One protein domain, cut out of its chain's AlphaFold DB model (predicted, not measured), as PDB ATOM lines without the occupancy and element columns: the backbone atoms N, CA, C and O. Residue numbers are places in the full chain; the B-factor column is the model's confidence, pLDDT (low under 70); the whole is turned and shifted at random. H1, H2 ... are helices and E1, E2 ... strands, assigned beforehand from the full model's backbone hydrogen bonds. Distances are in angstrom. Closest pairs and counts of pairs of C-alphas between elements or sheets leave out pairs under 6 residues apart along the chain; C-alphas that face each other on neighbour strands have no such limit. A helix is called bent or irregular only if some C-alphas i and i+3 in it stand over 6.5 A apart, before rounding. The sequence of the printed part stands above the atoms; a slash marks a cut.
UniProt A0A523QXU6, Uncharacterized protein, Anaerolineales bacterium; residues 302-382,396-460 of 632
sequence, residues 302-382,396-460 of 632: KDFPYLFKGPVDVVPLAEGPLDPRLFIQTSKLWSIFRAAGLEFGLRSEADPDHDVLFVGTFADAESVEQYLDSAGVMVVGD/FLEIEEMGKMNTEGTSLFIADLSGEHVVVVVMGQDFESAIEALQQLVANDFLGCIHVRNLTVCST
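Overview. This is residues 302 to 382 and 396 to 460 of the 632 residues of an uncharacterized protein of Anaerolineales bacterium (UniProt A0A523QXU6). What does the model look like at first sight? A twisted sheet of seven strands runs through the middle, with H1 and H3 side by side over one face and H2 over the other, three layers with helices on both faces; a small sheet of three strands, E4 E5 E6, lies at one end beside H2. What is it made of? The printed part has 146 residues with three named helices and ten named strands, in the order E1 H1 E2 E3 H2 E4 E5 E6 E7 E8 H3 E9 E10, and its class is mixed, helices and strands. The large sheet is mixed, in the order E2 E1 E3 E8 E7 E10 E9, and the small one is all antiparallel. How compact is it? It is compact and rounded, with a radius of gyration of the C-alphas of 14.1 A and spans of 39 by 31 by 29 A.

Arrangement. How do the strands of the large sheet run? E2, residues 344 to 346, E1, residues 312 to 316, E3, residues 355 to 361, and E8, residues 423 to 428, are parallel neighbours in that order; N 345 and O 312 at 3.0 A, N 313 and O 355 at 2.8 A, and N 424 and O 356 at 2.8 A are within hydrogen-bond range. E7, residues 410 to 416, E10, residues 455 to 459, and E9, residues 450 to 452, follow, each antiparallel to the one before, with N 423 and O 416 at 3.0 A, N 413 and O 456 at 2.9 A, and N 452 and O 455 at 2.8 A. E7 and E8 form a hairpin, as do E9 and E10. Which helices share a face? H1, residues 324 to 339, is on this sheet at a height of 8.8 A, over E2 and E1 and along the strands; E1, H1 and E2 form a strand-helix-strand unit, two parallel neighbour strands with a helix between, with a right-handed crossover. H3, residues 431 to 443, is on the same face at 7.6 A, over E8 and E7, and its closest C-alphas to E8 are those of Ala 434 and Gly 428, 4.0 A apart. H1 and H3 touch at a shallow tilt of 18 degrees, the same way, with the C-alphas of Leu 333 and Val 442 closest at 6.8 A. What is on the opposite face? H2, residues 362 to 374, is there at a height of 9.1 A, slantwise to the strands at 39 degrees to E8 on the local plane, and its closest C-alphas to E8 are those of Phe 362 and Gly 428, 6.2 A apart. It is also on the sheet of E4, residues 377 to 380, E5, residues 396 to 399, and E6, residues 403 to 406, over none of them, with the C-alphas of Leu 372 and Met 378 of E4 closest at 6.7 A. E4 and E5 have N 378 and O 398 at 2.9 A, and the hairpin E5 and E6 has N 403 and O 399 at 2.8 A. How complete are the helix backbones? In H3 every O i to N i+4 pair is within hydrogen-bond range, in H1 10 of 12. H2 is irregular, with C-alphas 367 and 370 8.2 A apart, and has 4 of 9 such pairs and 6 of 10 O i to N i+3 pairs within range.

Along the chain. How long are the longer elements? H1, residues 324 to 339, measures 23.8 A from first to last C-alpha, E3 19.9 A, E7 19.5 A, H3 18.3 A, E8 16.8 A and H2 16.0 A. Where do the first and last elements lie? E1 begins at C-alpha 312 (179.011, 176.824, 263.554), and E10 ends at C-alpha 459 (202.374, 183.296, 252.173).

Size, cuts and confidence. How far does it reach, and where is it cut? The two C-alphas farthest apart, those of Gly 341 and Asp 382, are 43.0 A apart. Residues 383 to 395, in the link from E4 to E5, are not printed, and C-alphas 382 and 396 are 8.6 A apart across the cut. Are there long links or weak places? Of the links that are printed whole, none is long. The mean pLDDT of the printed part is 84.1, and residues 319 to 328, 331, 381 to 382 and 460 are under 70.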
ATOM      1  N   LYS A 302     191.512 187.110 263.515       87.31
ATOM      2  CA  LYS A 302     192.327 186.887 264.718       87.31
ATOM      3  C   LYS A 302     191.476 186.740 265.972       87.31
ATOM      4  O   LYS A 302     191.984 186.328 267.012       87.31
ATOM      5  N   ASP A 303     190.198 187.095 265.879       88.81
ATOM      6  CA  ASP A 303     189.224 186.868 266.933       88.81
ATOM      7  C   ASP A 303     188.651 185.454 266.909       88.81
ATOM      8  O   ASP A 303     187.776 185.158 267.715       88.81
ATOM      9  N   PHE A 304     189.113 184.571 266.018       90.94
ATOM     10  CA  PHE A 304     188.703 183.171 266.007       90.94
ATOM     11  C   PHE A 304     188.889 182.507 267.386       90.94
ATOM     12  O   PHE A 304     189.949 182.663 268.002       90.94
ATOM     13  N   PRO A 305     187.879 181.767 267.893       90.94
ATOM     14  CA  PRO A 305     186.553 181.485 267.307       90.94
ATOM     15  C   PRO A 305     185.453 182.512 267.661       90.94
ATOM     16  O   PRO A 305     184.311 182.379 267.236       90.94
ATOM     17  N   TYR A 306     185.754 183.538 268.448       88.38
ATOM     18  CA  TYR A 306     184.783 184.478 269.017       88.38
ATOM     19  C   TYR A 306     184.142 185.450 268.017       88.38
ATOM     20  O   TYR A 306     183.227 186.181 268.392       88.38
ATOM     21  N   LEU A 307     184.581 185.469 266.752       89.12
ATOM     22  CA  LEU A 307     183.880 186.220 265.706       89.12
ATOM     23  C   LEU A 307     182.506 185.615 265.356       89.12
ATOM     24  O   LEU A 307     181.658 186.333 264.828       89.12
ATOM     25  N   PHE A 308     182.287 184.327 265.645       89.88
ATOM     26  CA  PHE A 308     181.020 183.635 265.414       89.88
ATOM     27  C   PHE A 308     179.968 184.030 266.464       89.88
ATOM     28  O   PHE A 308     180.273 184.314 267.623       89.88
ATOM     29  N   LYS A 309     178.704 184.082 266.045       83.56
ATOM     30  CA  LYS A 309     177.552 184.556 266.826       83.56
ATOM     31  C   LYS A 309     176.570 183.440 267.188       83.56
ATOM     32  O   LYS A 309     175.716 183.665 268.047       83.56
ATOM     33  N   GLY A 310     176.656 182.278 266.544       84.94
ATOM     34  CA  GLY A 310     175.746 181.150 266.738       84.94
ATOM     35  C   GLY A 310     176.407 179.790 266.496       84.94
ATOM     36  O   GLY A 310     177.631 179.705 266.435       84.94
ATOM     37  N   PRO A 311     175.609 178.709 266.394       90.56
ATOM     38  CA  PRO A 311     176.108 177.391 266.004       90.56
ATOM     39  C   PRO A 311     176.928 177.475 264.716       90.56
ATOM     40  O   PRO A 311     176.517 178.170 263.786       90.56
ATOM     41  N   VAL A 312     178.065 176.782 264.672       93.19
ATOM     42  CA  VAL A 312     179.011 176.824 263.554       93.19
ATOM     43  C   VAL A 312     179.017 175.486 262.828       93.19
ATOM     44  O   VAL A 312     179.348 174.449 263.410       93.19
ATOM     45  N   ASP A 313     178.707 175.522 261.535       92.19
ATOM     46  CA  ASP A 313     178.888 174.394 260.635       92.19
ATOM     47  C   ASP A 313     180.238 174.502 259.909       92.19
ATOM     48  O   ASP A 313     180.528 175.496 259.242       92.19
ATOM     49  N   VAL A 314     181.067 173.465 259.994       90.75
ATOM     50  CA  VAL A 314     182.255 173.317 259.148       90.75
ATOM     51  C   VAL A 314     181.851 172.575 257.885       90.75
ATOM     52  O   VAL A 314     181.309 171.470 257.964       90.75
ATOM     53  N   VAL A 315     182.114 173.185 256.729       89.56
ATOM     54  CA  VAL A 315     181.674 172.681 255.425       89.56
ATOM     55  C   VAL A 315     182.866 172.594 254.465       89.56
ATOM     56  O   VAL A 315     183.432 173.629 254.100       89.56
ATOM     57  N   PRO A 316     183.279 171.391 254.032       86.62
ATOM     58  CA  PRO A 316     184.274 171.250 252.974       86.62
ATOM     59  C   PRO A 316     183.690 171.728 251.635       86.62
ATOM     60  O   PRO A 316     182.534 171.449 251.325       86.62
ATOM     61  N   LEU A 317     184.481 172.430 250.824       83.94
ATOM     62  CA  LEU A 317     184.057 172.876 249.489       83.94
ATOM     63  C   LEU A 317     184.339 171.853 248.382       83.94
ATOM     64  O   LEU A 317     183.746 171.962 247.311       83.94
ATOM     65  N   ALA A 318     185.225 170.884 248.625       72.75
ATOM     66  CA  ALA A 318     185.601 169.889 247.627       72.75
ATOM     67  C   ALA A 318     184.406 168.991 247.254       72.75
ATOM     68  O   ALA A 318     183.757 168.404 248.125       72.75
ATOM     69  N   GLU A 319     184.136 168.844 245.954       58.84
ATOM     70  CA  GLU A 319     183.184 167.849 245.454       58.84
ATOM     71  C   GLU A 319     183.803 166.444 245.571       58.84
ATOM     72  O   GLU A 319     184.619 166.041 244.747       58.84
ATOM     73  N   GLY A 320     183.431 165.685 246.605       58.41
ATOM     74  CA  GLY A 320     183.955 164.335 246.825       58.41
ATOM     75  C   GLY A 320     183.720 163.815 248.246       58.41
ATOM     76  O   GLY A 320     183.123 164.512 249.070       58.41
ATOM     77  N   PRO A 321     184.148 162.579 248.551       50.62
ATOM     78  CA  PRO A 321     184.206 162.093 249.928       50.62
ATOM     79  C   PRO A 321     185.142 162.984 250.758       50.62
ATOM     80  O   PRO A 321     186.180 163.439 250.277       50.62
ATOM     81  N   LEU A 322     184.774 163.234 252.013       60.09
ATOM     82  CA  LEU A 322     185.590 164.018 252.940       60.09
ATOM     83  C   LEU A 322     186.938 163.333 253.182       60.09
ATOM     84  O   LEU A 322     186.976 162.164 253.552       60.09
ATOM     85  N   ASP A 323     188.034 164.074 253.044       63.06
ATOM     86  CA  ASP A 323     189.355 163.572 253.418       63.06
ATOM     87  C   ASP A 323     189.389 163.269 254.935       63.06
ATOM     88  O   ASP A 323     189.049 164.148 255.745       63.06
ATOM     89  N   PRO A 324     189.816 162.061 255.355       59.94
ATOM     90  CA  PRO A 324     189.941 161.675 256.762       59.94
ATOM     91  C   PRO A 324     190.728 162.668 257.633       59.94
ATOM     92  O   PRO A 324     190.487 162.765 258.833       59.94
ATOM     93  N   ARG A 325     191.650 163.446 257.062       65.75
ATOM     94  CA  ARG A 325     192.476 164.418 257.796       65.75
ATOM     95  C   ARG A 325     191.706 165.660 258.209       65.75
ATOM     96  O   ARG A 325     192.009 166.237 259.256       65.75
ATOM     97  N   LEU A 326     190.664 166.038 257.461       68.25
ATOM     98  CA  LEU A 326     189.768 167.104 257.905       68.25
ATOM     99  C   LEU A 326     189.070 166.703 259.210       68.25
ATOM    100  O   LEU A 326     188.866 167.555 260.069       68.25
ATOM    101  N   PHE A 327     188.792 165.410 259.418       67.19
ATOM    102  CA  PHE A 327     188.187 164.928 260.661       67.19
ATOM    103  C   PHE A 327     189.093 165.093 261.877       67.19
ATOM    104  O   PHE A 327     188.623 165.506 262.939       67.19
ATOM    105  N   ILE A 328     190.393 164.830 261.737       65.19
ATOM    106  CA  ILE A 328     191.343 165.056 262.834       65.19
ATOM    107  C   ILE A 328     191.296 166.536 263.235       65.19
ATOM    108  O   ILE A 328     191.109 166.853 264.411       65.19
ATOM    109  N   GLN A 329     191.328 167.450 262.260       70.75
ATOM    110  CA  GLN A 329     191.210 168.886 262.531       70.75
ATOM    111  C   GLN A 329     189.830 169.281 263.083       70.75
ATOM    112  O   GLN A 329     189.742 170.176 263.925       70.75
ATOM    113  N   THR A 330     188.754 168.583 262.698       70.12
ATOM    114  CA  THR A 330     187.415 168.854 263.241       70.12
ATOM    115  C   THR A 330     187.306 168.616 264.740       70.12
ATOM    116  O   THR A 330     186.572 169.344 265.398       70.12
ATOM    117  N   SER A 331     188.065 167.680 265.313       69.62
ATOM    118  CA  SER A 331     188.065 167.483 266.770       69.62
ATOM    119  C   SER A 331     188.725 168.633 267.534       69.62
ATOM    120  O   SER A 331     188.185 169.080 268.547       69.62
ATOM    121  N   LYS A 332     189.829 169.183 267.010       77.88
ATOM    122  CA  LYS A 332     190.471 170.386 267.564       77.88
ATOM    123  C   LYS A 332     189.537 171.592 267.467       77.88
ATOM    124  O   LYS A 332     189.325 172.290 268.455       77.88
ATOM    125  N   LEU A 333     188.922 171.795 266.299       85.25
ATOM    126  CA  LEU A 333     187.917 172.842 266.089       85.25
ATOM    127  C   LEU A 333     186.744 172.702 267.052       85.25
ATOM    128  O   LEU A 333     186.312 173.679 267.651       85.25
ATOM    129  N   TRP A 334     186.249 171.484 267.229       80.94
ATOM    130  CA  TRP A 334     185.159 171.196 268.141       80.94
ATOM    131  C   TRP A 334     185.495 171.576 269.590       80.94
ATOM    132  O   TRP A 334     184.681 172.232 270.243       80.94
ATOM    133  N   SER A 335     186.695 171.239 270.073       75.88
ATOM    134  CA  SER A 335     187.164 171.628 271.410       75.88
ATOM    135  C   SER A 335     187.227 173.157 271.561       75.88
ATOM    136  O   SER A 335     186.701 173.715 272.528       75.88
ATOM    137  N   ILE A 336     187.747 173.855 270.544       84.88
ATOM    138  CA  ILE A 336     187.829 175.325 270.500       84.88
ATOM    139  C   ILE A 336     186.440 175.979 270.507       84.88
ATOM    140  O   ILE A 336     186.182 176.878 271.311       84.88
ATOM    141  N   PHE A 337     185.523 175.527 269.651       88.44
ATOM    142  CA  PHE A 337     184.165 176.069 269.590       88.44
ATOM    143  C   PHE A 337     183.403 175.819 270.889       88.44
ATOM    144  O   PHE A 337     182.765 176.730 271.414       88.44
ATOM    145  N   ARG A 338     183.541 174.626 271.475       82.19
ATOM    146  CA  ARG A 338     182.939 174.300 272.769       82.19
ATOM    147  C   ARG A 338     183.478 175.181 273.892       82.19
ATOM    148  O   ARG A 338     182.685 175.639 274.715       82.19
ATOM    149  N   ALA A 339     184.788 175.421 273.937       77.44
ATOM    150  CA  ALA A 339     185.396 176.321 274.917       77.44
ATOM    151  C   ALA A 339     184.840 177.750 274.792       77.44
ATOM    152  O   ALA A 339     184.596 178.405 275.804       77.44
ATOM    153  N   ALA A 340     184.535 178.186 273.566       81.44
ATOM    154  CA  ALA A 340     183.874 179.457 273.281       81.44
ATOM    155  C   ALA A 340     182.341 179.444 273.478       81.44
ATOM    156  O   ALA A 340     181.684 180.464 273.266       81.44
ATOM    157  N   GLY A 341     181.748 178.318 273.894       80.62
ATOM    158  CA  GLY A 341     180.302 178.181 274.099       80.62
ATOM    159  C   GLY A 341     179.480 178.067 272.809       80.62
ATOM    160  O   GLY A 341     178.271 178.295 272.843       80.62
ATOM    161  N   LEU A 342     180.119 177.721 271.692       86.62
ATOM    162  CA  LEU A 342     179.502 177.556 270.379       86.62
ATOM    163  C   LEU A 342     179.171 176.078 270.125       86.62
ATOM    164  O   LEU A 342     179.937 175.176 270.471       86.62
ATOM    165  N   GLU A 343     178.011 175.826 269.516       86.69
ATOM    166  CA  GLU A 343     177.673 174.500 268.993       86.69
ATOM    167  C   GLU A 343     178.435 174.255 267.688       86.69
ATOM    168  O   GLU A 343     178.666 175.181 266.916       86.69
ATOM    169  N   PHE A 344     178.822 173.007 267.448       86.25
ATOM    170  CA  PHE A 344     179.640 172.610 266.307       86.25
ATOM    171  C   PHE A 344     178.928 171.523 265.503       86.25
ATOM    172  O   PHE A 344     178.387 170.581 266.088       86.25
ATOM    173  N   GLY A 345     178.987 171.616 264.176       84.06
ATOM    174  CA  GLY A 345     178.574 170.550 263.271       84.06
ATOM    175  C   GLY A 345     179.515 170.418 262.077       84.06
ATOM    176  O   GLY A 345     179.854 171.406 261.442       84.06
ATOM    177  N   LEU A 346     179.915 169.197 261.728       83.81
ATOM    178  CA  LEU A 346     180.538 168.916 260.430       83.81
ATOM    179  C   LEU A 346     179.433 168.531 259.442       83.81
ATOM    180  O   LEU A 346     178.692 167.578 259.694       83.81
ATOM    181  N   ARG A 347     179.287 169.269 258.335       81.94
ATOM    182  CA  ARG A 347     178.209 169.046 257.356       81.94
ATOM    183  C   ARG A 347     178.714 169.124 255.926       81.94
ATOM    184  O   ARG A 347     179.656 169.843 255.631       81.94
ATOM    185  N   SER A 348     178.034 168.426 255.022       77.56
ATOM    186  CA  SER A 348     178.262 168.542 253.577       77.56
ATOM    187  C   SER A 348     177.603 169.777 252.953       77.56
ATOM    188  O   SER A 348     177.980 170.182 251.860       77.56
ATOM    189  N   GLU A 349     176.627 170.384 253.629       81.12
ATOM    190  CA  GLU A 349     175.955 171.612 253.201       81.12
ATOM    191  C   GLU A 349     175.673 172.481 254.432       81.12
ATOM    192  O   GLU A 349     175.326 171.961 255.498       81.12
ATOM    193  N   ALA A 350     175.836 173.795 254.284       84.38
ATOM    194  CA  ALA A 350     175.614 174.760 255.355       84.38
ATOM    195  C   ALA A 350     174.129 174.860 255.732       84.38
ATOM    196  O   ALA A 350     173.273 175.010 254.853       84.38
ATOM    197  N   ASP A 351     173.818 174.841 257.030       87.12
ATOM    198  CA  ASP A 351     172.490 175.225 257.504       87.12
ATOM    199  C   ASP A 351     172.331 176.757 257.389       87.12
ATOM    200  O   ASP A 351     173.189 177.502 257.863       87.12
ATOM    201  N   PRO A 352     171.265 177.272 256.746       85.56
ATOM    202  CA  PRO A 352     171.078 178.710 256.558       85.56
ATOM    203  C   PRO A 352     170.893 179.500 257.859       85.56
ATOM    204  O   PRO A 352     171.017 180.722 257.814       85.56
ATOM    205  N   ASP A 353     170.561 178.832 258.969       88.06
ATOM    206  CA  ASP A 353     170.387 179.459 260.282       88.06
ATOM    207  C   ASP A 353     171.670 179.382 261.148       88.06
ATOM    208  O   ASP A 353     171.661 179.817 262.305       88.06
ATOM    209  N   HIS A 354     172.762 178.812 260.621       91.62
ATOM    210  CA  HIS A 354     174.045 178.640 261.308       91.62
ATOM    211  C   HIS A 354     175.128 179.551 260.721       91.62
ATOM    212  O   HIS A 354     175.081 179.973 259.564       91.62
ATOM    213  N   ASP A 355     176.134 179.841 261.538       94.75
ATOM    214  CA  ASP A 355     177.394 180.375 261.045       94.75
ATOM    215  C   ASP A 355     178.185 179.274 260.330       94.75
ATOM    216  O   ASP A 355     177.986 178.086 260.587       94.75
ATOM    217  N   VAL A 356     179.094 179.648 259.426       94.81
ATOM    218  CA  VAL A 356     179.756 178.671 258.549       94.81
ATOM    219  C   VAL A 356     181.259 178.901 258.468       94.81
ATOM    220  O   VAL A 356     181.716 180.022 258.250       94.81
ATOM    221  N   LEU A 357     182.025 177.817 258.576       94.88
ATOM    222  CA  LEU A 357     183.448 177.752 258.254       94.88
ATOM    223  C   LEU A 357     183.638 176.865 257.017       94.88
ATOM    224  O   LEU A 357     183.624 175.638 257.104       94.88
ATOM    225  N   PHE A 358     183.823 177.494 255.860       93.19
ATOM    226  CA  PHE A 358     184.158 176.804 254.621       93.19
ATOM    227  C   PHE A 358     185.649 176.484 254.562       93.19
ATOM    228  O   PHE A 358     186.479 177.360 254.807       93.19
ATOM    229  N   VAL A 359     185.983 175.254 254.179       91.31
ATOM    230  CA  VAL A 359     187.370 174.809 253.979       91.31
ATOM    231  C   VAL A 359     187.493 174.203 252.587       91.31
ATOM    232  O   VAL A 359     186.761 173.273 252.255       91.31
ATOM    233  N   GLY A 360     188.390 174.713 251.747       89.62
ATOM    234  CA  GLY A 360     188.509 174.229 250.371       89.62
ATOM    235  C   GLY A 360     189.756 174.684 249.638       89.62
ATOM    236  O   GLY A 360     190.680 175.237 250.228       89.62
ATOM    237  N   THR A 361     189.784 174.457 248.330       89.38
ATOM    238  CA  THR A 361     190.907 174.845 247.471       89.38
ATOM    239  C   THR A 361     190.527 176.001 246.549       89.38
ATOM    240  O   THR A 361     189.350 176.298 246.349       89.38
ATOM    241  N   PHE A 362     191.510 176.640 245.911       87.38
ATOM    242  CA  PHE A 362     191.226 177.635 244.869       87.38
ATOM    243  C   PHE A 362     190.509 177.045 243.644       87.38
ATOM    244  O   PHE A 362     189.926 177.808 242.874       87.38
ATOM    245  N   ALA A 363     190.524 175.720 243.451       84.38
ATOM    246  CA  ALA A 363     189.723 175.075 242.413       84.38
ATOM    247  C   ALA A 363     188.215 175.130 242.729       84.38
ATOM    248  O   ALA A 363     187.407 175.190 241.806       84.38
ATOM    249  N   ASP A 364     187.849 175.215 244.012       85.81
ATOM    250  CA  ASP A 364     186.462 175.247 244.495       85.81
ATOM    251  C   ASP A 364     185.908 176.681 244.626       85.81
ATOM    252  O   ASP A 364     184.835 176.910 245.189       85.81
ATOM    253  N   ALA A 365     186.639 177.674 244.107       86.12
ATOM    254  CA  ALA A 365     186.339 179.095 244.278       86.12
ATOM    255  C   ALA A 365     184.951 179.508 243.753       86.12
ATOM    256  O   ALA A 365     184.366 180.455 244.275       86.12
ATOM    257  N   GLU A 366     184.402 178.799 242.759       86.00
ATOM    258  CA  GLU A 366     183.061 179.070 242.215       86.00
ATOM    259  C   GLU A 366     181.970 178.926 243.295       86.00
ATOM    260  O   GLU A 366     181.038 179.729 243.349       86.00
ATOM    261  N   SER A 367     182.125 177.980 244.229       85.75
ATOM    262  CA  SER A 367     181.173 177.727 245.322       85.75
ATOM    263  C   SER A 367     181.103 178.867 246.345       85.75
ATOM    264  O   SER A 367     180.100 179.022 247.044       85.75
ATOM    265  N   VAL A 368     182.150 179.695 246.422       91.12
ATOM    266  CA  VAL A 368     182.283 180.821 247.361       91.12
ATOM    267  C   VAL A 368     182.536 182.158 246.652       91.12
ATOM    268  O   VAL A 368     182.951 183.128 247.291       91.12
ATOM    269  N   GLU A 369     182.232 182.248 245.350       90.44
ATOM    270  CA  GLU A 369     182.515 183.419 244.498       90.44
ATOM    271  C   GLU A 369     181.950 184.717 245.095       90.44
ATOM    272  O   GLU A 369     182.626 185.742 245.111       90.44
ATOM    273  N   GLN A 370     180.757 184.664 245.698       90.94
ATOM    274  CA  GLN A 370     180.143 185.835 246.334       90.94
ATOM    275  C   GLN A 370     181.000 186.435 247.463       90.94
ATOM    276  O   GLN A 370     181.037 187.657 247.629       90.94
ATOM    277  N   TYR A 371     181.693 185.591 248.231       91.56
ATOM    278  CA  TYR A 371     182.534 186.025 249.343       91.56
ATOM    279  C   TYR A 371     183.882 186.526 248.822       91.56
ATOM    280  O   TYR A 371     184.380 187.543 249.306       91.56
ATOM    281  N   LEU A 372     184.418 185.884 247.779       90.06
ATOM    282  CA  LEU A 372     185.631 186.323 247.087       90.06
ATOM    283  C   LEU A 372     185.458 187.703 246.448       90.06
ATOM    284  O   LEU A 372     186.273 188.595 246.686       90.06
ATOM    285  N   ASP A 373     184.348 187.920 245.746       89.25
ATOM    286  CA  ASP A 373     183.987 189.212 245.162       89.25
ATOM    287  C   ASP A 373     183.859 190.299 246.235       89.25
ATOM    288  O   ASP A 373     184.345 191.420 246.059       89.25
ATOM    289  N   SER A 374     183.237 189.974 247.376       87.38
ATOM    290  CA  SER A 374     183.097 190.910 248.501       87.38
ATOM    291  C   SER A 374     184.450 191.330 249.091       87.38
ATOM    292  O   SER A 374     184.611 192.475 249.521       87.38
ATOM    293  N   ALA A 375     185.427 190.419 249.062       87.44
ATOM    294  CA  ALA A 375     186.796 190.626 249.516       87.44
ATOM    295  C   ALA A 375     187.711 191.229 248.428       87.44
ATOM    296  O   ALA A 375     188.870 191.541 248.703       87.44
ATOM    297  N   GLY A 376     187.211 191.422 247.199       87.88
ATOM    298  CA  GLY A 376     187.989 191.946 246.072       87.88
ATOM    299  C   GLY A 376     189.040 190.963 245.546       87.88
ATOM    300  O   GLY A 376     190.117 191.391 245.123       87.88
ATOM    301  N   VAL A 377     188.747 189.661 245.609       89.62
ATOM    302  CA  VAL A 377     189.623 188.565 245.183       89.62
ATOM    303  C   VAL A 377     189.045 187.904 243.940       89.62
ATOM    304  O   VAL A 377     187.905 187.456 243.942       89.62
ATOM    305  N   MET A 378     189.855 187.783 242.890       86.56
ATOM    306  CA  MET A 378     189.522 187.014 241.693       86.56
ATOM    307  C   MET A 378     190.521 185.873 241.517       86.56
ATOM    308  O   MET A 378     191.726 186.110 241.388       86.56
ATOM    309  N   VAL A 379     190.018 184.640 241.478       83.25
ATOM    310  CA  VAL A 379     190.820 183.454 241.162       83.25
ATOM    311  C   VAL A 379     190.828 183.270 239.648       83.25
ATOM    312  O   VAL A 379     189.779 183.113 239.027       83.25
ATOM    313  N   VAL A 380     192.007 183.320 239.032       79.31
ATOM    314  CA  VAL A 380     192.163 183.118 237.588       79.31
ATOM    315  C   VAL A 380     192.807 181.758 237.356       79.31
ATOM    316  O   VAL A 380     194.018 181.592 237.523       79.31
ATOM    317  N   GLY A 381     191.971 180.790 236.973       64.56
ATOM    318  CA  GLY A 381     192.397 179.472 236.507       64.56
ATOM    319  C   GLY A 381     192.947 179.513 235.079       64.56
ATOM    320  O   GLY A 381     192.599 180.383 234.276       64.56
ATOM    321  N   ASP A 382     193.817 178.559 234.759       55.88
ATOM    322  CA  ASP A 382     194.459 178.435 233.449       55.88
ATOM    323  C   ASP A 382     193.509 177.757 232.440       55.88
ATOM    324  O   ASP A 382     193.716 176.615 232.040       55.88
ATOM    325  N   PHE A 396     196.741 182.189 239.273       81.25
ATOM    326  CA  PHE A 396     196.998 183.489 239.893       81.25
ATOM    327  C   PHE A 396     195.766 183.992 240.635       81.25
ATOM    328  O   PHE A 396     194.642 183.888 240.142       81.25
ATOM    329  N   LEU A 397     195.999 184.615 241.786       84.19
ATOM    330  CA  LEU A 397     195.013 185.433 242.481       84.19
ATOM    331  C   LEU A 397     195.244 186.892 242.083       84.19
ATOM    332  O   LEU A 397     196.368 187.397 242.150       84.19
ATOM    333  N   GLU A 398     194.189 187.577 241.660       86.94
ATOM    334  CA  GLU A 398     194.189 189.024 241.466       86.94
ATOM    335  C   GLU A 398     193.392 189.664 242.604       86.94
ATOM    336  O   GLU A 398     192.179 189.496 242.696       86.94
ATOM    337  N   ILE A 399     194.094 190.373 243.491       86.62
ATOM    338  CA  ILE A 399     193.512 191.042 244.658       86.62
ATOM    339  C   ILE A 399     193.547 192.547 244.407       86.62
ATOM    340  O   ILE A 399     194.622 193.097 244.153       86.62
ATOM    341  N   GLU A 400     192.405 193.235 244.498       84.31
ATOM    342  CA  GLU A 400     192.289 194.655 244.113       84.31
ATOM    343  C   GLU A 400     193.349 195.566 244.763       84.31
ATOM    344  O   GLU A 400     193.883 196.467 244.109       84.31
ATOM    345  N   GLU A 401     193.683 195.330 246.036       77.44
ATOM    346  CA  GLU A 401     194.634 196.157 246.793       77.44
ATOM    347  C   GLU A 401     196.089 195.650 246.750       77.44
ATOM    348  O   GLU A 401     197.011 196.417 247.036       77.44
ATOM    349  N   MET A 402     196.322 194.389 246.359       80.19
ATOM    350  CA  MET A 402     197.644 193.738 246.433       80.19
ATOM    351  C   MET A 402     198.229 193.366 245.062       80.19
ATOM    352  O   MET A 402     199.431 193.129 244.941       80.19
ATOM    353  N   GLY A 403     197.417 193.400 244.006       83.31
ATOM    354  CA  GLY A 403     197.811 193.022 242.655       83.31
ATOM    355  C   GLY A 403     197.789 191.511 242.437       83.31
ATOM    356  O   GLY A 403     197.030 190.786 243.074       83.31
ATOM    357  N   LYS A 404     198.598 191.047 241.480       85.38
ATOM    358  CA  LYS A 404     198.664 189.632 241.098       85.38
ATOM    359  C   LYS A 404     199.664 188.872 241.951       85.38
ATOM    360  O   LYS A 404     200.807 189.311 242.087       85.38
ATOM    361  N   MET A 405     199.250 187.709 242.428       84.38
ATOM    362  CA  MET A 405     200.071 186.787 243.202       84.38
ATOM    363  C   MET A 405     199.842 185.345 242.747       84.38
ATOM    364  O   MET A 405     198.807 185.029 242.166       84.38
ATOM    365  N   ASN A 406     200.838 184.492 242.973       83.25
ATOM    366  CA  ASN A 406     200.755 183.071 242.655       83.25
ATOM    367  C   ASN A 406     199.836 182.371 243.665       83.25
ATOM    368  O   ASN A 406     199.887 182.699 244.850       83.25
ATOM    369  N   THR A 407     199.023 181.420 243.212       82.56
ATOM    370  CA  THR A 407     198.290 180.528 244.123       82.56
ATOM    371  C   THR A 407     199.240 179.621 244.905       82.56
ATOM    372  O   THR A 407     198.921 179.233 246.021       82.56
ATOM    373  N   GLU A 408     200.411 179.305 244.343       81.88
ATOM    374  CA  GLU A 408     201.411 178.454 244.988       81.88
ATOM    375  C   GLU A 408     202.006 179.102 246.238       81.88
ATOM    376  O   GLU A 408     202.476 180.243 246.200       81.88
ATOM    377  N   GLY A 409     201.967 178.364 247.349       80.19
ATOM    378  CA  GLY A 409     202.420 178.850 248.651       80.19
ATOM    379  C   GLY A 409     201.568 179.994 249.215       80.19
ATOM    380  O   GLY A 409     202.075 180.841 249.957       80.19
ATOM    381  N   THR A 410     200.294 180.069 248.817       87.62
ATOM    382  CA  THR A 410     199.343 181.059 249.322       87.62
ATOM    383  C   THR A 410     198.159 180.383 249.992       87.62
ATOM    384  O   THR A 410     197.462 179.580 249.374       87.62
ATOM    385  N   SER A 411     197.870 180.833 251.210       91.81
ATOM    386  CA  SER A 411     196.636 180.537 251.932       91.81
ATOM    387  C   SER A 411     195.818 181.811 252.107       91.81
ATOM    388  O   SER A 411     196.362 182.910 252.281       91.81
ATOM    389  N   LEU A 412     194.500 181.671 252.044       92.06
ATOM    390  CA  LEU A 412     193.566 182.783 252.053       92.06
ATOM    391  C   LEU A 412     192.472 182.554 253.091       92.06
ATOM    392  O   LEU A 412     191.855 181.493 253.124       92.06
ATOM    393  N   PHE A 413     192.213 183.583 253.895       94.88
ATOM    394  CA  PHE A 413     191.153 183.608 254.895       94.88
ATOM    395  C   PHE A 413     190.242 184.802 254.627       94.88
ATOM    396  O   PHE A 413     190.718 185.937 254.556       94.88
ATOM    397  N   ILE A 414     188.940 184.572 254.499       94.44
ATOM    398  CA  ILE A 414     187.933 185.638 254.422       94.44
ATOM    399  C   ILE A 414     187.010 185.504 255.622       94.44
ATOM    400  O   ILE A 414     186.527 184.411 255.881       94.44
ATOM    401  N   ALA A 415     186.739 186.606 256.318       93.50
ATOM    402  CA  ALA A 415     185.734 186.679 257.376       93.50
ATOM    403  C   ALA A 415     184.617 187.655 256.971       93.50
ATOM    404  O   ALA A 415     184.739 188.867 257.154       93.50
ATOM    405  N   ASP A 416     183.527 187.154 256.391       91.88
ATOM    406  CA  ASP A 416     182.357 187.973 256.080       91.88
ATOM    407  C   ASP A 416     181.432 188.088 257.298       91.88
ATOM    408  O   ASP A 416     180.817 187.126 257.756       91.88
ATOM    409  N   LEU A 417     181.339 189.315 257.809       87.38
ATOM    410  CA  LEU A 417     180.535 189.697 258.970       87.38
ATOM    411  C   LEU A 417     179.344 190.587 258.588       87.38
ATOM    412  O   LEU A 417     178.679 191.139 259.467       87.38
ATOM    413  N   SER A 418     179.112 190.800 257.288       83.06
ATOM    414  CA  SER A 418     178.094 191.732 256.792       83.06
ATOM    415  C   SER A 418     176.662 191.196 256.911       83.06
ATOM    416  O   SER A 418     175.708 191.982 256.888       83.06
ATOM    417  N   GLY A 419     176.518 189.874 257.047       80.19
ATOM    418  CA  GLY A 419     175.254 189.162 257.197       80.19
ATOM    419  C   GLY A 419     174.745 189.050 258.638       80.19
ATOM    420  O   GLY A 419     175.344 189.539 259.597       80.19
ATOM    421  N   GLU A 420     173.590 188.394 258.776       81.94
ATOM    422  CA  GLU A 420     173.060 187.958 260.077       81.94
ATOM    423  C   GLU A 420     173.935 186.846 260.674       81.94
ATOM    424  O   GLU A 420     174.266 186.903 261.858       81.94
ATOM    425  N   HIS A 421     174.391 185.936 259.809       89.56
ATOM    426  CA  HIS A 421     175.332 184.859 260.101       89.56
ATOM    427  C   HIS A 421     176.741 185.212 259.629       89.56
ATOM    428  O   HIS A 421     176.929 185.974 258.675       89.56
ATOM    429  N   VAL A 422     177.718 184.661 260.329       91.94
ATOM    430  CA  VAL A 422     179.144 184.848 260.088       91.94
ATOM    431  C   VAL A 422     179.644 183.750 259.167       91.94
ATOM    432  O   VAL A 422     179.376 182.571 259.391       91.94
ATOM    433  N   VAL A 423     180.397 184.141 258.140       94.38
ATOM    434  CA  VAL A 423     180.998 183.196 257.199       94.38
ATOM    435  C   VAL A 423     182.503 183.375 257.185       94.38
ATOM    436  O   VAL A 423     183.010 184.447 256.857       94.38
ATOM    437  N   VAL A 424     183.219 182.303 257.503       95.81
ATOM    438  CA  VAL A 424     184.667 182.218 257.341       95.81
ATOM    439  C   VAL A 424     184.979 181.289 256.184       95.81
ATOM    440  O   VAL A 424     184.446 180.188 256.110       95.81
ATOM    441  N   VAL A 425     185.847 181.722 255.280       95.06
ATOM    442  CA  VAL A 425     186.330 180.912 254.160       95.06
ATOM    443  C   VAL A 425     187.829 180.729 254.313       95.06
ATOM    444  O   VAL A 425     188.558 181.717 254.358       95.06
ATOM    445  N   VAL A 426     188.277 179.478 254.368       94.50
ATOM    446  CA  VAL A 426     189.682 179.073 254.398       94.50
ATOM    447  C   VAL A 426     189.998 178.362 253.091       94.50
ATOM    448  O   VAL A 426     189.362 177.359 252.760       94.50
ATOM    449  N   MET A 427     190.971 178.880 252.344       91.94
ATOM    450  CA  MET A 427     191.396 178.281 251.083       91.94
ATOM    451  C   MET A 427     192.904 178.128 250.963       91.94
ATOM    452  O   MET A 427     193.665 179.015 251.355       91.94
ATOM    453  N   GLY A 428     193.308 177.017 250.350       89.75
ATOM    454  CA  GLY A 428     194.674 176.754 249.910       89.75
ATOM    455  C   GLY A 428     194.765 176.471 248.409       89.75
ATOM    456  O   GLY A 428     193.756 176.393 247.705       89.75
ATOM    457  N   GLN A 429     195.990 176.305 247.912       83.62
ATOM    458  CA  GLN A 429     196.243 175.880 246.532       83.62
ATOM    459  C   GLN A 429     195.607 174.526 246.220       83.62
ATOM    460  O   GLN A 429     194.922 174.365 245.212       83.62
ATOM    461  N   ASP A 430     195.887 173.574 247.088       80.12
ATOM    462  CA  ASP A 430     195.436 172.200 247.064       80.12
ATOM    463  C   ASP A 430     194.899 171.843 248.451       80.12
ATOM    464  O   ASP A 430     194.856 172.679 249.363       80.12
ATOM    465  N   PHE A 431     194.434 170.607 248.591       78.12
ATOM    466  CA  PHE A 431     193.833 170.150 249.831       78.12
ATOM    467  C   PHE A 431     194.821 170.205 251.009       78.12
ATOM    468  O   PHE A 431     194.443 170.639 252.095       78.12
ATOM    469  N   GLU A 432     196.098 169.877 250.781       76.44
ATOM    470  CA  GLU A 432     197.160 169.994 251.793       76.44
ATOM    471  C   GLU A 432     197.276 171.424 252.313       76.44
ATOM    472  O   GLU A 432     197.163 171.683 253.511       76.44
ATOM    473  N   SER A 433     197.408 172.376 251.392       83.31
ATOM    474  CA  SER A 433     197.526 173.795 251.717       83.31
ATOM    475  C   SER A 433     196.282 174.328 252.438       83.31
ATOM    476  O   SER A 433     196.377 175.269 253.226       83.31
ATOM    477  N   ALA A 434     195.103 173.759 252.164       86.56
ATOM    478  CA  ALA A 434     193.857 174.114 252.837       86.56
ATOM    479  C   ALA A 434     193.816 173.600 254.286       86.56
ATOM    480  O   ALA A 434     193.363 174.322 255.176       86.56
ATOM    481  N   ILE A 435     194.330 172.393 254.541       83.25
ATOM    482  CA  ILE A 435     194.484 171.854 255.898       83.25
ATOM    483  C   ILE A 435     195.545 172.634 256.677       83.25
ATOM    484  O   ILE A 435     195.284 173.017 257.814       83.25
ATOM    485  N   GLU A 436     196.692 172.953 256.073       84.44
ATOM    486  CA  GLU A 436     197.705 173.816 256.699       84.44
ATOM    487  C   GLU A 436     197.131 175.201 257.039       84.44
ATOM    488  O   GLU A 436     197.375 175.741 258.119       84.44
ATOM    489  N   ALA A 437     196.313 175.770 256.149       89.44
ATOM    490  CA  ALA A 437     195.611 177.020 256.416       89.44
ATOM    491  C   ALA A 437     194.627 176.874 257.589       89.44
ATOM    492  O   ALA A 437     194.578 177.727 258.475       89.44
ATOM    493  N   LEU A 438     193.869 175.777 257.645       89.56
ATOM    494  CA  LEU A 438     192.962 175.504 258.758       89.56
ATOM    495  C   LEU A 438     193.720 175.362 260.084       89.56
ATOM    496  O   LEU A 438     193.277 175.896 261.097       89.56
ATOM    497  N   GLN A 439     194.884 174.713 260.075       86.06
ATOM    498  CA  GLN A 439     195.767 174.622 261.237       86.06
ATOM    499  C   GLN A 439     196.282 175.998 261.671       86.06
ATOM    500  O   GLN A 439     196.292 176.284 262.867       86.06
ATOM    501  N   GLN A 440     196.652 176.873 260.730       88.88
ATOM    502  CA  GLN A 440     197.028 178.261 261.036       88.88
ATOM    503  C   GLN A 440     195.878 179.028 261.697       88.88
ATOM    504  O   GLN A 440     196.109 179.740 262.672       88.88
ATOM    505  N   LEU A 441     194.640 178.845 261.226       91.12
ATOM    506  CA  LEU A 441     193.453 179.437 261.852       91.12
ATOM    507  C   LEU A 441     193.242 178.905 263.276       91.12
ATOM    508  O   LEU A 441     193.071 179.691 264.204       91.12
ATOM    509  N   VAL A 442     193.302 177.583 263.451       87.31
ATOM    510  CA  VAL A 442     193.154 176.892 264.744       87.31
ATOM    511  C   VAL A 442     194.219 177.344 265.745       87.31
ATOM    512  O   VAL A 442     193.904 177.619 266.901       87.31
ATOM    513  N   ALA A 443     195.469 177.469 265.303       83.12
ATOM    514  CA  ALA A 443     196.577 177.974 266.110       83.12
ATOM    515  C   ALA A 443     196.546 179.505 266.286       83.12
ATOM    516  O   ALA A 443     197.290 180.055 267.101       83.12
ATOM    517  N   ASN A 444     195.698 180.200 265.521       83.19
ATOM    518  CA  ASN A 444     195.685 181.650 265.360       83.19
ATOM    519  C   ASN A 444     197.082 182.222 265.040       83.19
ATOM    520  O   ASN A 444     197.488 183.265 265.569       83.19
ATOM    521  N   ASP A 445     197.830 181.515 264.193       85.50
ATOM    522  CA  ASP A 445     199.149 181.928 263.729       85.50
ATOM    523  C   ASP A 445     199.030 182.645 262.385       85.50
ATOM    524  O   ASP A 445     199.033 182.041 261.314       85.50
ATOM    525  N   PHE A 446     198.933 183.970 262.462       86.75
ATOM    526  CA  PHE A 446     198.929 184.849 261.295       86.75
ATOM    527  C   PHE A 446     200.265 185.582 261.116       86.75
ATOM    528  O   PHE A 446     200.337 186.649 260.492       86.75
ATOM    529  N   LEU A 447     201.350 185.054 261.693       79.88
ATOM    530  CA  LEU A 447     202.652 185.694 261.609       79.88
ATOM    531  C   LEU A 447     203.177 185.652 260.168       79.88
ATOM    532  O   LEU A 447     203.406 184.603 259.581       79.88
ATOM    533  N   GLY A 448     203.407 186.832 259.589       81.38
ATOM    534  CA  GLY A 448     203.813 186.958 258.185       81.38
ATOM    535  C   GLY A 448     202.647 187.064 257.200       81.38
ATOM    536  O   GLY A 448     202.893 187.205 256.001       81.38
ATOM    537  N   CYS A 449     201.407 187.078 257.689       89.19
ATOM    538  CA  CYS A 449     200.231 187.348 256.875       89.19
ATOM    539  C   CYS A 449     199.993 188.853 256.693       89.19
ATOM    540  O   CYS A 449     200.436 189.696 257.480       89.19
ATOM    541  N   ILE A 450     199.282 189.195 255.624       89.06
ATOM    542  CA  ILE A 450     198.844 190.552 255.316       89.06
ATOM    543  C   ILE A 450     197.330 190.601 255.487       89.06
ATOM    544  O   ILE A 450     196.604 189.840 254.853       89.06
ATOM    545  N   HIS A 451     196.867 191.527 256.325       87.25
ATOM    546  CA  HIS A 451     195.450 191.746 256.594       87.25
ATOM    547  C   HIS A 451     194.958 192.978 255.830       87.25
ATOM    548  O   HIS A 451     195.543 194.059 255.929       87.25
ATOM    549  N   VAL A 452     193.877 192.812 255.073       84.19
ATOM    550  CA  VAL A 452     193.214 193.863 254.303       84.19
ATOM    551  C   VAL A 452     191.706 193.722 254.490       84.19
ATOM    552  O   VAL A 452     191.060 192.902 253.847       84.19
ATOM    553  N   ARG A 453     191.121 194.561 255.353       81.50
ATOM    554  CA  ARG A 453     189.684 194.523 255.690       81.50
ATOM    555  C   ARG A 453     189.272 193.140 256.217       81.50
ATOM    556  O   ARG A 453     189.751 192.745 257.269       81.50
ATOM    557  N   ASN A 454     188.399 192.433 255.503       87.00
ATOM    558  CA  ASN A 454     187.925 191.090 255.823       87.00
ATOM    559  C   ASN A 454     188.774 189.970 255.198       87.00
ATOM    560  O   ASN A 454     188.423 188.803 255.346       87.00
ATOM    561  N   LEU A 455     189.856 190.309 254.494       91.12
ATOM    562  CA  LEU A 455     190.746 189.369 253.825       91.12
ATOM    563  C   LEU A 455     192.076 189.270 254.572       91.12
ATOM    564  O   LEU A 455     192.722 190.280 254.853       91.12
ATOM    565  N   THR A 456     192.524 188.049 254.825       92.69
ATOM    566  CA  THR A 456     193.877 187.758 255.297       92.69
ATOM    567  C   THR A 456     194.560 186.837 254.307       92.69
ATOM    568  O   THR A 456     194.032 185.790 253.943       92.69
ATOM    569  N   VAL A 457     195.743 187.249 253.862       91.31
ATOM    570  CA  VAL A 457     196.555 186.505 252.903       91.31
ATOM    571  C   VAL A 457     197.853 186.112 253.578       91.31
ATOM    572  O   VAL A 457     198.628 186.975 253.997       91.31
ATOM    573  N   CYS A 458     198.096 184.814 253.661       90.25
ATOM    574  CA  CYS A 458     199.311 184.250 254.219       90.25
ATOM    575  C   CYS A 458     200.141 183.660 253.083       90.25
ATOM    576  O   CYS A 458     199.619 182.954 252.223       90.25
ATOM    577  N   SER A 459     201.437 183.970 253.066       83.81
ATOM    578  CA  SER A 459     202.374 183.296 252.173       83.81
ATOM    579  C   SER A 459     203.172 182.296 252.987       83.81
ATOM    580  O   SER A 459     203.934 182.681 253.878       83.81
ATOM    581  N   THR A 460     203.032 181.020 252.655       66.38
ATOM    582  CA  THR A 460     203.992 179.999 253.050       66.38
ATOM    583  C   THR A 460     205.229 180.231 252.184       66.38
ATOM    584  O   THR A 460     205.344 179.760 251.057       66.38
TER     585      THR A 460